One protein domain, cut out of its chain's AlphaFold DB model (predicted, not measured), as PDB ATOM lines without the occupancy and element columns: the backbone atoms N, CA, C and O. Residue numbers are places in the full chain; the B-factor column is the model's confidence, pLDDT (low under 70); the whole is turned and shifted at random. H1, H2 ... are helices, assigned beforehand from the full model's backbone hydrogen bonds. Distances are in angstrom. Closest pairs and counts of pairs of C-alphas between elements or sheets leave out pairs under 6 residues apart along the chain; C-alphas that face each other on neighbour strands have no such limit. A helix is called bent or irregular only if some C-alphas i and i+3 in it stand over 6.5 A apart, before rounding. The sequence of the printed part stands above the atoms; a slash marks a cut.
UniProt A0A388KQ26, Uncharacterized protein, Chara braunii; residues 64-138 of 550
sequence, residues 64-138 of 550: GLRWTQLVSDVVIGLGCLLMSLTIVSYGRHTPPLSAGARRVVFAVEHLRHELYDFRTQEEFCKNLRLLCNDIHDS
ATOM      1  N   GLY A  64      46.090  70.981   6.192       71.00
ATOM      2  CA  GLY A  64      47.351  70.604   5.527       71.00
ATOM      3  C   GLY A  64      48.032  71.729   4.730       71.00
ATOM      4  O   GLY A  64      49.259  71.836   4.743       71.00
ATOM      5  N   LEU A  65      47.247  72.628   4.122       64.06
ATOM      6  CA  LEU A  65      47.742  73.821   3.413       64.06
ATOM      7  C   LEU A  65      48.466  74.818   4.337       64.06
ATOM      8  O   LEU A  65      49.415  75.485   3.924       64.06
ATOM      9  N   ARG A  66      48.054  74.912   5.607       70.19
ATOM     10  CA  ARG A  66      48.704  75.790   6.592       70.19
ATOM     11  C   ARG A  66      50.010  75.181   7.085       70.19
ATOM     12  O   ARG A  66      50.952  75.919   7.355       70.19
ATOM     13  N   TRP A  67      50.102  73.850   7.127       72.88
ATOM     14  CA  TRP A  67      51.346  73.140   7.427       72.88
ATOM     15  C   TRP A  67      52.393  73.311   6.318       72.88
ATOM     16  O   TRP A  67      53.548  73.612   6.617       72.88
ATOM     17  N   THR A  68      52.005  73.206   5.041       71.12
ATOM     18  CA  THR A  68      52.928  73.474   3.922       71.12
ATOM     19  C   THR A  68      53.376  74.934   3.887       71.12
ATOM     20  O   THR A  68      54.557  75.199   3.656       71.12
ATOM     21  N   GLN A  69      52.479  75.883   4.176       71.88
ATOM     22  CA  GLN A  69      52.831  77.304   4.236       71.88
ATOM     23  C   GLN A  69      53.764  77.626   5.417       71.88
ATOM     24  O   GLN A  69      54.781  78.282   5.210       71.88
ATOM     25  N   LEU A  70      53.505  77.078   6.612       77.62
ATOM     26  CA  LEU A  70      54.396  77.198   7.775       77.62
ATOM     27  C   LEU A  70      55.806  76.663   7.470       77.62
ATOM     28  O   LEU A  70      56.799  77.313   7.791       77.62
ATOM     29  N   VAL A  71      55.910  75.493   6.829       75.81
ATOM     30  CA  VAL A  71      57.205  74.917   6.427       75.81
ATOM     31  C   VAL A  71      57.910  75.804   5.399       75.81
ATOM     32  O   VAL A  71      59.115  76.020   5.524       75.81
ATOM     33  N   SER A  72      57.179  76.364   4.430       77.88
ATOM     34  CA  SER A  72      57.729  77.310   3.452       77.88
ATOM     35  C   SER A  72      58.306  78.557   4.131       77.88
ATOM     36  O   SER A  72      59.483  78.872   3.942       77.88
ATOM     37  N   ASP A  73      57.539  79.206   5.013       78.81
ATOM     38  CA  ASP A  73      57.973  80.402   5.745       78.81
ATOM     39  C   ASP A  73      59.191  80.120   6.650       78.81
ATOM     40  O   ASP A  73      60.104  80.944   6.745       78.81
ATOM     41  N   VAL A  74      59.260  78.934   7.272       77.31
ATOM     42  CA  VAL A  74      60.424  78.480   8.059       77.31
ATOM     43  C   VAL A  74      61.654  78.245   7.182       77.31
ATOM     44  O   VAL A  74      62.748  78.680   7.552       77.31
ATOM     45  N   VAL A  75      61.511  77.610   6.016       77.19
ATOM     46  CA  VAL A  75      62.628  77.374   5.083       77.19
ATOM     47  C   VAL A  75      63.142  78.691   4.491       77.19
ATOM     48  O   VAL A  75      64.355  78.910   4.458       77.19
ATOM     49  N   ILE A  76      62.246  79.602   4.096       80.56
ATOM     50  CA  ILE A  76      62.595  80.938   3.590       80.56
ATOM     51  C   ILE A  76      63.291  81.755   4.687       80.56
ATOM     52  O   ILE A  76      64.378  82.290   4.460       80.56
ATOM     53  N   GLY A  77      62.725  81.800   5.899       82.38
ATOM     54  CA  GLY A  77      63.309  82.502   7.043       82.38
ATOM     55  C   GLY A  77      64.702  81.984   7.413       82.38
ATOM     56  O   GLY A  77      65.630  82.775   7.605       82.38
ATOM     57  N   LEU A  78      64.884  80.658   7.435       81.12
ATOM     58  CA  LEU A  78      66.181  80.025   7.672       81.12
ATOM     59  C   LEU A  78      67.180  80.339   6.547       81.12
ATOM     60  O   LEU A  78      68.333  80.660   6.832       81.12
ATOM     61  N   GLY A  79      66.746  80.320   5.284       80.50
ATOM     62  CA  GLY A  79      67.562  80.697   4.128       80.50
ATOM     63  C   GLY A  79      68.056  82.145   4.200       80.50
ATOM     64  O   GLY A  79      69.257  82.400   4.078       80.50
ATOM     65  N   CYS A  80      67.163  83.097   4.487       77.81
ATOM     66  CA  CYS A  80      67.516  84.505   4.685       77.81
ATOM     67  C   CYS A  80      68.486  84.706   5.867       77.81
ATOM     68  O   CYS A  80      69.412  85.520   5.780       77.81
ATOM     69  N   LEU A  81      68.321  83.946   6.953       76.00
ATOM     70  CA  LEU A  81      69.199  84.006   8.122       76.00
ATOM     71  C   LEU A  81      70.587  83.406   7.838       76.00
ATOM     72  O   LEU A  81      71.594  84.012   8.201       76.00
ATOM     73  N   LEU A  82      70.668  82.275   7.134       76.69
ATOM     74  CA  LEU A  82      71.936  81.668   6.709       76.69
ATOM     75  C   LEU A  82      72.683  82.548   5.691       76.69
ATOM     76  O   LEU A  82      73.905  82.696   5.790       76.69
ATOM     77  N   MET A  83      71.970  83.207   4.773       72.88
ATOM     78  CA  MET A  83      72.542  84.240   3.896       72.88
ATOM     79  C   MET A  83      73.092  85.427   4.699       72.88
ATOM     80  O   MET A  83      74.221  85.861   4.478       72.88
ATOM     81  N   SER A  84      72.344  85.914   5.690       76.12
ATOM     82  CA  SER A  84      72.785  87.012   6.560       76.12
ATOM     83  C   SER A  84      74.039  86.640   7.364       76.12
ATOM     84  O   SER A  84      75.010  87.400   7.396       76.12
ATOM     85  N   LEU A  85      74.065  85.441   7.957       73.94
ATOM     86  CA  LEU A  85      75.210  84.929   8.712       73.94
ATOM     87  C   LEU A  85      76.444  84.712   7.831       73.94
ATOM     88  O   LEU A  85      77.548  85.066   8.243       73.94
ATOM     89  N   THR A  86      76.288  84.172   6.620       72.25
ATOM     90  CA  THR A  86      77.421  83.990   5.698       72.25
ATOM     91  C   THR A  86      77.975  85.329   5.220       72.25
ATOM     92  O   THR A  86      79.190  85.517   5.279       72.25
ATOM     93  N   ILE A  87      77.130  86.301   4.856       70.00
ATOM     94  CA  ILE A  87      77.568  87.660   4.488       70.00
ATOM     95  C   ILE A  87      78.373  88.313   5.629       70.00
ATOM     96  O   ILE A  87      79.454  88.852   5.384       70.00
ATOM     97  N   VAL A  88      77.900  88.219   6.877       71.69
ATOM     98  CA  VAL A  88      78.596  88.776   8.056       71.69
ATOM     99  C   VAL A  88      79.891  88.023   8.386       71.69
ATOM    100  O   VAL A  88      80.896  88.653   8.720       71.69
ATOM    101  N   SER A  89      79.894  86.691   8.272       66.56
ATOM    102  CA  SER A  89      81.063  85.843   8.546       66.56
ATOM    103  C   SER A  89      82.187  86.082   7.532       66.56
ATOM    104  O   SER A  89      83.324  86.377   7.908       66.56
ATOM    105  N   TYR A  90      81.865  86.060   6.235       60.38
ATOM    106  CA  TYR A  90      82.833  86.317   5.172       60.38
ATOM    107  C   TYR A  90      83.325  87.774   5.173       60.38
ATOM    108  O   TYR A  90      84.526  88.023   5.028       60.38
ATOM    109  N   GLY A  91      82.425  88.741   5.396       58.03
ATOM    110  CA  GLY A  91      82.717  90.176   5.328       58.03
ATOM    111  C   GLY A  91      83.786  90.687   6.305       58.03
ATOM    112  O   GLY A  91      84.284  91.796   6.119       58.03
ATOM    113  N   ARG A  92      84.181  89.902   7.318       56.56
ATOM    114  CA  ARG A  92      85.201  90.304   8.301       56.56
ATOM    115  C   ARG A  92      86.657  90.120   7.865       56.56
ATOM    116  O   ARG A  92      87.511  90.754   8.479       56.56
ATOM    117  N   HIS A  93      86.967  89.293   6.854       53.88
ATOM    118  CA  HIS A  93      88.364  88.864   6.645       53.88
ATOM    119  C   HIS A  93      88.945  88.854   5.221       53.88
ATOM    120  O   HIS A  93      90.158  88.675   5.118       53.88
ATOM    121  N   THR A  94      88.196  89.070   4.125       51.50
ATOM    122  CA  THR A  94      88.824  89.081   2.776       51.50
ATOM    123  C   THR A  94      88.255  90.135   1.798       51.50
ATOM    124  O   THR A  94      87.039  90.274   1.682       51.50
ATOM    125  N   PRO A  95      89.099  90.864   1.031       55.34
ATOM    126  CA  PRO A  95      88.639  91.889   0.083       55.34
ATOM    127  C   PRO A  95      88.066  91.441  -1.293       55.34
ATOM    128  O   PRO A  95      87.423  92.280  -1.923       55.34
ATOM    129  N   PRO A  96      88.217  90.201  -1.822       53.88
ATOM    130  CA  PRO A  96      87.689  89.840  -3.148       53.88
ATOM    131  C   PRO A  96      86.197  89.445  -3.140       53.88
ATOM    132  O   PRO A  96      85.632  89.114  -4.183       53.88
ATOM    133  N   LEU A  97      85.532  89.478  -1.977       54.00
ATOM    134  CA  LEU A  97      84.158  88.992  -1.783       54.00
ATOM    135  C   LEU A  97      83.077  89.738  -2.576       54.00
ATOM    136  O   LEU A  97      81.967  89.224  -2.705       54.00
ATOM    137  N   SER A  98      83.379  90.907  -3.145       62.84
ATOM    138  CA  SER A  98      82.422  91.698  -3.929       62.84
ATOM    139  C   SER A  98      81.839  90.938  -5.130       62.84
ATOM    140  O   SER A  98      80.692  91.181  -5.499       62.84
ATOM    141  N   ALA A  99      82.575  89.980  -5.707       66.69
ATOM    142  CA  ALA A  99      82.067  89.108  -6.767       66.69
ATOM    143  C   ALA A  99      81.128  88.007  -6.234       66.69
ATOM    144  O   ALA A  99      80.086  87.744  -6.836       66.69
ATOM    145  N   GLY A 100      81.468  87.388  -5.098       71.62
ATOM    146  CA  GLY A 100      80.657  86.341  -4.465       71.62
ATOM    147  C   GLY A 100      79.337  86.883  -3.920       71.62
ATOM    148  O   GLY A 100      78.273  86.375  -4.264       71.62
ATOM    149  N   ALA A 101      79.394  87.984  -3.165       69.81
ATOM    150  CA  ALA A 101      78.215  88.651  -2.618       69.81
ATOM    151  C   ALA A 101      77.243  89.119  -3.716       69.81
ATOM    152  O   ALA A 101      76.033  88.993  -3.556       69.81
ATOM    153  N   ARG A 102      77.746  89.589  -4.870       69.38
ATOM    154  CA  ARG A 102      76.891  89.931  -6.021       69.38
ATOM    155  C   ARG A 102      76.167  88.714  -6.594       69.38
ATOM    156  O   ARG A 102      74.971  88.808  -6.832       69.38
ATOM    157  N   ARG A 103      76.853  87.579  -6.785       75.00
ATOM    158  CA  ARG A 103      76.209  86.330  -7.247       75.00
ATOM    159  C   ARG A 103      75.132  85.854  -6.271       75.00
ATOM    160  O   ARG A 103      74.064  85.455  -6.715       75.00
ATOM    161  N   VAL A 104      75.393  85.959  -4.967       74.38
ATOM    162  CA  VAL A 104      74.416  85.661  -3.910       74.38
ATOM    163  C   VAL A 104      73.187  86.568  -4.004       74.38
ATOM    164  O   VAL A 104      72.075  86.057  -4.026       74.38
ATOM    165  N   VAL A 105      73.359  87.889  -4.129       72.69
ATOM    166  CA  VAL A 105      72.225  88.824  -4.269       72.69
ATOM    167  C   VAL A 105      71.413  88.543  -5.539       72.69
ATOM    168  O   VAL A 105      70.189  88.513  -5.468       72.69
ATOM    169  N   PHE A 106      72.064  88.260  -6.673       71.62
ATOM    170  CA  PHE A 106      71.355  87.855  -7.894       71.62
ATOM    171  C   PHE A 106      70.576  86.544  -7.720       71.62
ATOM    172  O   PHE A 106      69.441  86.468  -8.175       71.62
ATOM    173  N   ALA A 107      71.135  85.541  -7.037       71.88
ATOM    174  CA  ALA A 107      70.432  84.287  -6.760       71.88
ATOM    175  C   ALA A 107      69.238  84.475  -5.803       71.88
ATOM    176  O   ALA A 107      68.211  83.831  -5.981       71.88
ATOM    177  N   VAL A 108      69.345  85.375  -4.818       70.69
ATOM    178  CA  VAL A 108      68.245  85.690  -3.891       70.69
ATOM    179  C   VAL A 108      67.113  86.443  -4.593       70.69
ATOM    180  O   VAL A 108      65.957  86.090  -4.389       70.69
ATOM    181  N   GLU A 109      67.405  87.434  -5.442       73.81
ATOM    182  CA  GLU A 109      66.349  88.120  -6.209       73.81
ATOM    183  C   GLU A 109      65.755  87.215  -7.311       73.81
ATOM    184  O   GLU A 109      64.562  87.309  -7.577       73.81
ATOM    185  N   HIS A 110      66.527  86.284  -7.892       74.88
ATOM    186  CA  HIS A 110      65.998  85.253  -8.803       74.88
ATOM    187  C   HIS A 110      65.006  84.328  -8.088       74.88
ATOM    188  O   HIS A 110      63.857  84.218  -8.505       74.88
ATOM    189  N   LEU A 111      65.408  83.752  -6.949       66.38
ATOM    190  CA  LEU A 111      64.553  82.876  -6.144       66.38
ATOM    191  C   LEU A 111      63.329  83.620  -5.587       66.38
ATOM    192  O   LEU A 111      62.258  83.038  -5.435       66.38
ATOM    193  N   ARG A 112      63.447  84.925  -5.326       69.56
ATOM    194  CA  ARG A 112      62.314  85.787  -4.967       69.56
ATOM    195  C   ARG A 112      61.341  85.997  -6.132       69.56
ATOM    196  O   ARG A 112      60.141  86.044  -5.879       69.56
ATOM    197  N   HIS A 113      61.832  86.124  -7.364       73.38
ATOM    198  CA  HIS A 113      60.986  86.136  -8.558       73.38
ATOM    199  C   HIS A 113      60.287  84.783  -8.743       73.38
ATOM    200  O   HIS A 113      59.065  84.759  -8.811       73.38
ATOM    201  N   GLU A 114      61.014  83.664  -8.674       68.75
ATOM    202  CA  GLU A 114      60.428  82.316  -8.762       68.75
ATOM    203  C   GLU A 114      59.347  82.084  -7.686       68.75
ATOM    204  O   GLU A 114      58.261  81.602  -7.993       68.75
ATOM    205  N   LEU A 115      59.584  82.490  -6.431       66.19
ATOM    206  CA  LEU A 115      58.576  82.418  -5.360       66.19
ATOM    207  C   LEU A 115      57.378  83.358  -5.577       66.19
ATOM    208  O   LEU A 115      56.277  83.055  -5.115       66.19
ATOM    209  N   TYR A 116      57.565  84.495  -6.252       70.81
ATOM    210  CA  TYR A 116      56.462  85.380  -6.631       70.81
ATOM    211  C   TYR A 116      55.610  84.744  -7.737       70.81
ATOM    212  O   TYR A 116      54.382  84.746  -7.641       70.81
ATOM    213  N   ASP A 117      56.251  84.130  -8.729       75.12
ATOM    214  CA  ASP A 117      55.587  83.424  -9.824       75.12
ATOM    215  C   ASP A 117      54.821  82.192  -9.303       75.12
ATOM    216  O   ASP A 117      53.650  82.015  -9.634       75.12
ATOM    217  N   PHE A 118      55.395  81.411  -8.376       67.81
ATOM    218  CA  PHE A 118      54.666  80.336  -7.683       67.81
ATOM    219  C   PHE A 118      53.452  80.850  -6.898       67.81
ATOM    220  O   PHE A 118      52.390  80.226  -6.923       67.81
ATOM    221  N   ARG A 119      53.572  81.994  -6.213       72.38
ATOM    222  CA  ARG A 119      52.458  82.579  -5.451       72.38
ATOM    223  C   ARG A 119      51.333  83.073  -6.363       72.38
ATOM    224  O   ARG A 119      50.166  82.848  -6.049       72.38
ATOM    225  N   THR A 120      51.660  83.708  -7.491       80.50
ATOM    226  CA  THR A 120      50.640  84.101  -8.477       80.50
ATOM    227  C   THR A 120      50.028  82.882  -9.168       80.50
ATOM    228  O   THR A 120      48.827  82.885  -9.425       80.50
ATOM    229  N   GLN A 121      50.790  81.801  -9.373       76.81
ATOM    230  CA  GLN A 121      50.267  80.525  -9.865       76.81
ATOM    231  C   GLN A 121      49.300  79.862  -8.867       76.81
ATOM    232  O   GLN A 121      48.264  79.350  -9.288       76.81
ATOM    233  N   GLU A 122      49.581  79.879  -7.559       80.69
ATOM    234  CA  GLU A 122      48.655  79.361  -6.539       80.69
ATOM    235  C   GLU A 122      47.345  80.165  -6.511       80.69
ATOM    236  O   GLU A 122      46.255  79.586  -6.540       80.69
ATOM    237  N   GLU A 123      47.440  81.497  -6.512       83.25
ATOM    238  CA  GLU A 123      46.283  82.394  -6.530       83.25
ATOM    239  C   GLU A 123      45.458  82.233  -7.820       83.25
ATOM    240  O   GLU A 123      44.233  82.114  -7.761       83.25
ATOM    241  N   PHE A 124      46.119  82.096  -8.974       82.38
ATOM    242  CA  PHE A 124      45.485  81.750 -10.247       82.38
ATOM    243  C   PHE A 124      44.753  80.398 -10.184       82.38
ATOM    244  O   PHE A 124      43.571  80.324 -10.515       82.38
ATOM    245  N   CYS A 125      45.408  79.337  -9.700       83.19
ATOM    246  CA  CYS A 125      44.806  78.010  -9.544       83.19
ATOM    247  C   CYS A 125      43.591  78.025  -8.602       83.19
ATOM    248  O   CYS A 125      42.591  77.354  -8.864       83.19
ATOM    249  N   LYS A 126      43.655  78.797  -7.512       88.00
ATOM    250  CA  LYS A 126      42.545  78.982  -6.570       88.00
ATOM    251  C   LYS A 126      41.365  79.694  -7.231       88.00
ATOM    252  O   LYS A 126      40.235  79.221  -7.123       88.00
ATOM    253  N   ASN A 127      41.625  80.785  -7.946       85.25
ATOM    254  CA  ASN A 127      40.594  81.562  -8.627       85.25
ATOM    255  C   ASN A 127      39.957  80.778  -9.789       85.25
ATOM    256  O   ASN A 127      38.745  80.845  -9.979       85.25
ATOM    257  N   LEU A 128      40.738  79.961 -10.505       84.81
ATOM    258  CA  LEU A 128      40.229  79.055 -11.537       84.81
ATOM    259  C   LEU A 128      39.315  77.966 -10.948       84.81
ATOM    260  O   LEU A 128      38.280  77.667 -11.535       84.81
ATOM    261  N   ARG A 129      39.639  77.405  -9.771       88.12
ATOM    262  CA  ARG A 129      38.760  76.445  -9.070       88.12
ATOM    263  C   ARG A 129      37.437  77.073  -8.633       88.12
ATOM    264  O   ARG A 129      36.401  76.440  -8.802       88.12
ATOM    265  N   LEU A 130      37.465  78.299  -8.104       88.31
ATOM    266  CA  LEU A 130      36.242  79.035  -7.761       88.31
ATOM    267  C   LEU A 130      35.371  79.249  -9.006       88.31
ATOM    268  O   LEU A 130      34.198  78.901  -8.984       88.31
ATOM    269  N   LEU A 131      35.973  79.679 -10.119       89.31
ATOM    270  CA  LEU A 131      35.273  79.830 -11.393       89.31
ATOM    271  C   LEU A 131      34.657  78.515 -11.903       89.31
ATOM    272  O   LEU A 131      33.531  78.520 -12.395       89.31
ATOM    273  N   CYS A 132      35.357  77.384 -11.779       89.06
ATOM    274  CA  CYS A 132      34.784  76.078 -12.114       89.06
ATOM    275  C   CYS A 132      33.541  75.773 -11.266       89.06
ATOM    276  O   CYS A 132      32.541  75.319 -11.816       89.06
ATOM    277  N   ASN A 133      33.580  76.043  -9.958       90.06
ATOM    278  CA  ASN A 133      32.438  75.823  -9.069       90.06
ATOM    279  C   ASN A 133      31.260  76.745  -9.428       90.06
ATOM    280  O   ASN A 133      30.155  76.251  -9.630       90.06
ATOM    281  N   ASP A 134      31.506  78.045  -9.626       88.69
ATOM    282  CA  ASP A 134      30.479  79.018 -10.030       88.69
ATOM    283  C   ASP A 134      29.806  78.624 -11.368       88.69
ATOM    284  O   ASP A 134      28.611  78.852 -11.571       88.69
ATOM    285  N   ILE A 135      30.561  78.007 -12.287       89.75
ATOM    286  CA  ILE A 135      30.050  77.425 -13.540       89.75
ATOM    287  C   ILE A 135      29.236  76.146 -13.282       89.75
ATOM    288  O   ILE A 135      28.190  75.970 -13.898       89.75
ATOM    289  N   HIS A 136      29.694  75.256 -12.397       85.88
ATOM    290  CA  HIS A 136      29.017  73.991 -12.086       85.88
ATOM    291  C   HIS A 136      27.694  74.173 -11.330       85.88
ATOM    292  O   HIS A 136      26.760  73.406 -11.570       85.88
ATOM    293  N   ASP A 137      27.596  75.184 -10.466       89.75
ATOM    294  CA  ASP A 137      26.377  75.516  -9.719       89.75
ATOM    295  C   ASP A 137      25.388  76.379 -10.541       89.75
ATOM    296  O   ASP A 137      24.239  76.588 -10.141       89.75
ATOM    297  N   SER A 138      25.797  76.860 -11.723       90.38
ATOM    298  CA  SER A 138      24.942  77.622 -12.645       90.38
ATOM    299  C   SER A 138      24.061  76.697 -13.499       90.38
ATOM    300  O   SER A 138      24.554  75.973 -14.357       90.38
TER     301      SER A 138
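This is residues 64 to 138 of the 550 residues of an uncharacterized protein of Chara braunii (UniProt A0A388KQ26). Look for a long, narrow V: H2, the longest helix, makes the length, and H1 folds back beside it from a tight link, opposite ways at 11 degrees. The two helices come near each other only close to that link, and the far ends stick out: residues 64 to 75 of H1, and residues 116 to 138, of which 116 to 136 belong to H2. The printed part has 75 residues, with two named helices in the order H1, H2 and no named strand; its class is all helix. It is extended, with a radius of gyration of the C-alphas of 19.1 A, and a rod in outline, spanning 67 by 23 by 8 A.

Find C-alpha 95 at (88.639, 91.889, 0.083); from there H2, residues 95 to 136, runs 63.4 A to C-alpha 136 at (29.017, 73.991, -12.086). H2 is irregular, for C-alphas 95 and 98 are 7.4 A apart. Then go to C-alpha 64 at (47.351, 70.604, 5.527), where H1, residues 64 to 90, begins its 38.8 A.

Set H1 beside H2 and you find them close but not clearly touching, with 2 pairs of C-alphas within 8 A. Look at their closest C-alphas, those of Ile 87 and Ala 101, 7.2 A apart. Their lines stand at a shallow tilt of 11 degrees and run opposite ways, with centres 15.0 A apart. In H1 every O i to N i+4 pair is within hydrogen-bond range; in H2, 36 of 38 are.

The C-alphas farthest apart are those of His 93 and Ser 138, at 67.2 A. The printed part has no cut, and the link from H1 to H2, 4 residues, is tight. Its mean pLDDT is 74.4; 19 residues are under 70, among them residues 89 to 99.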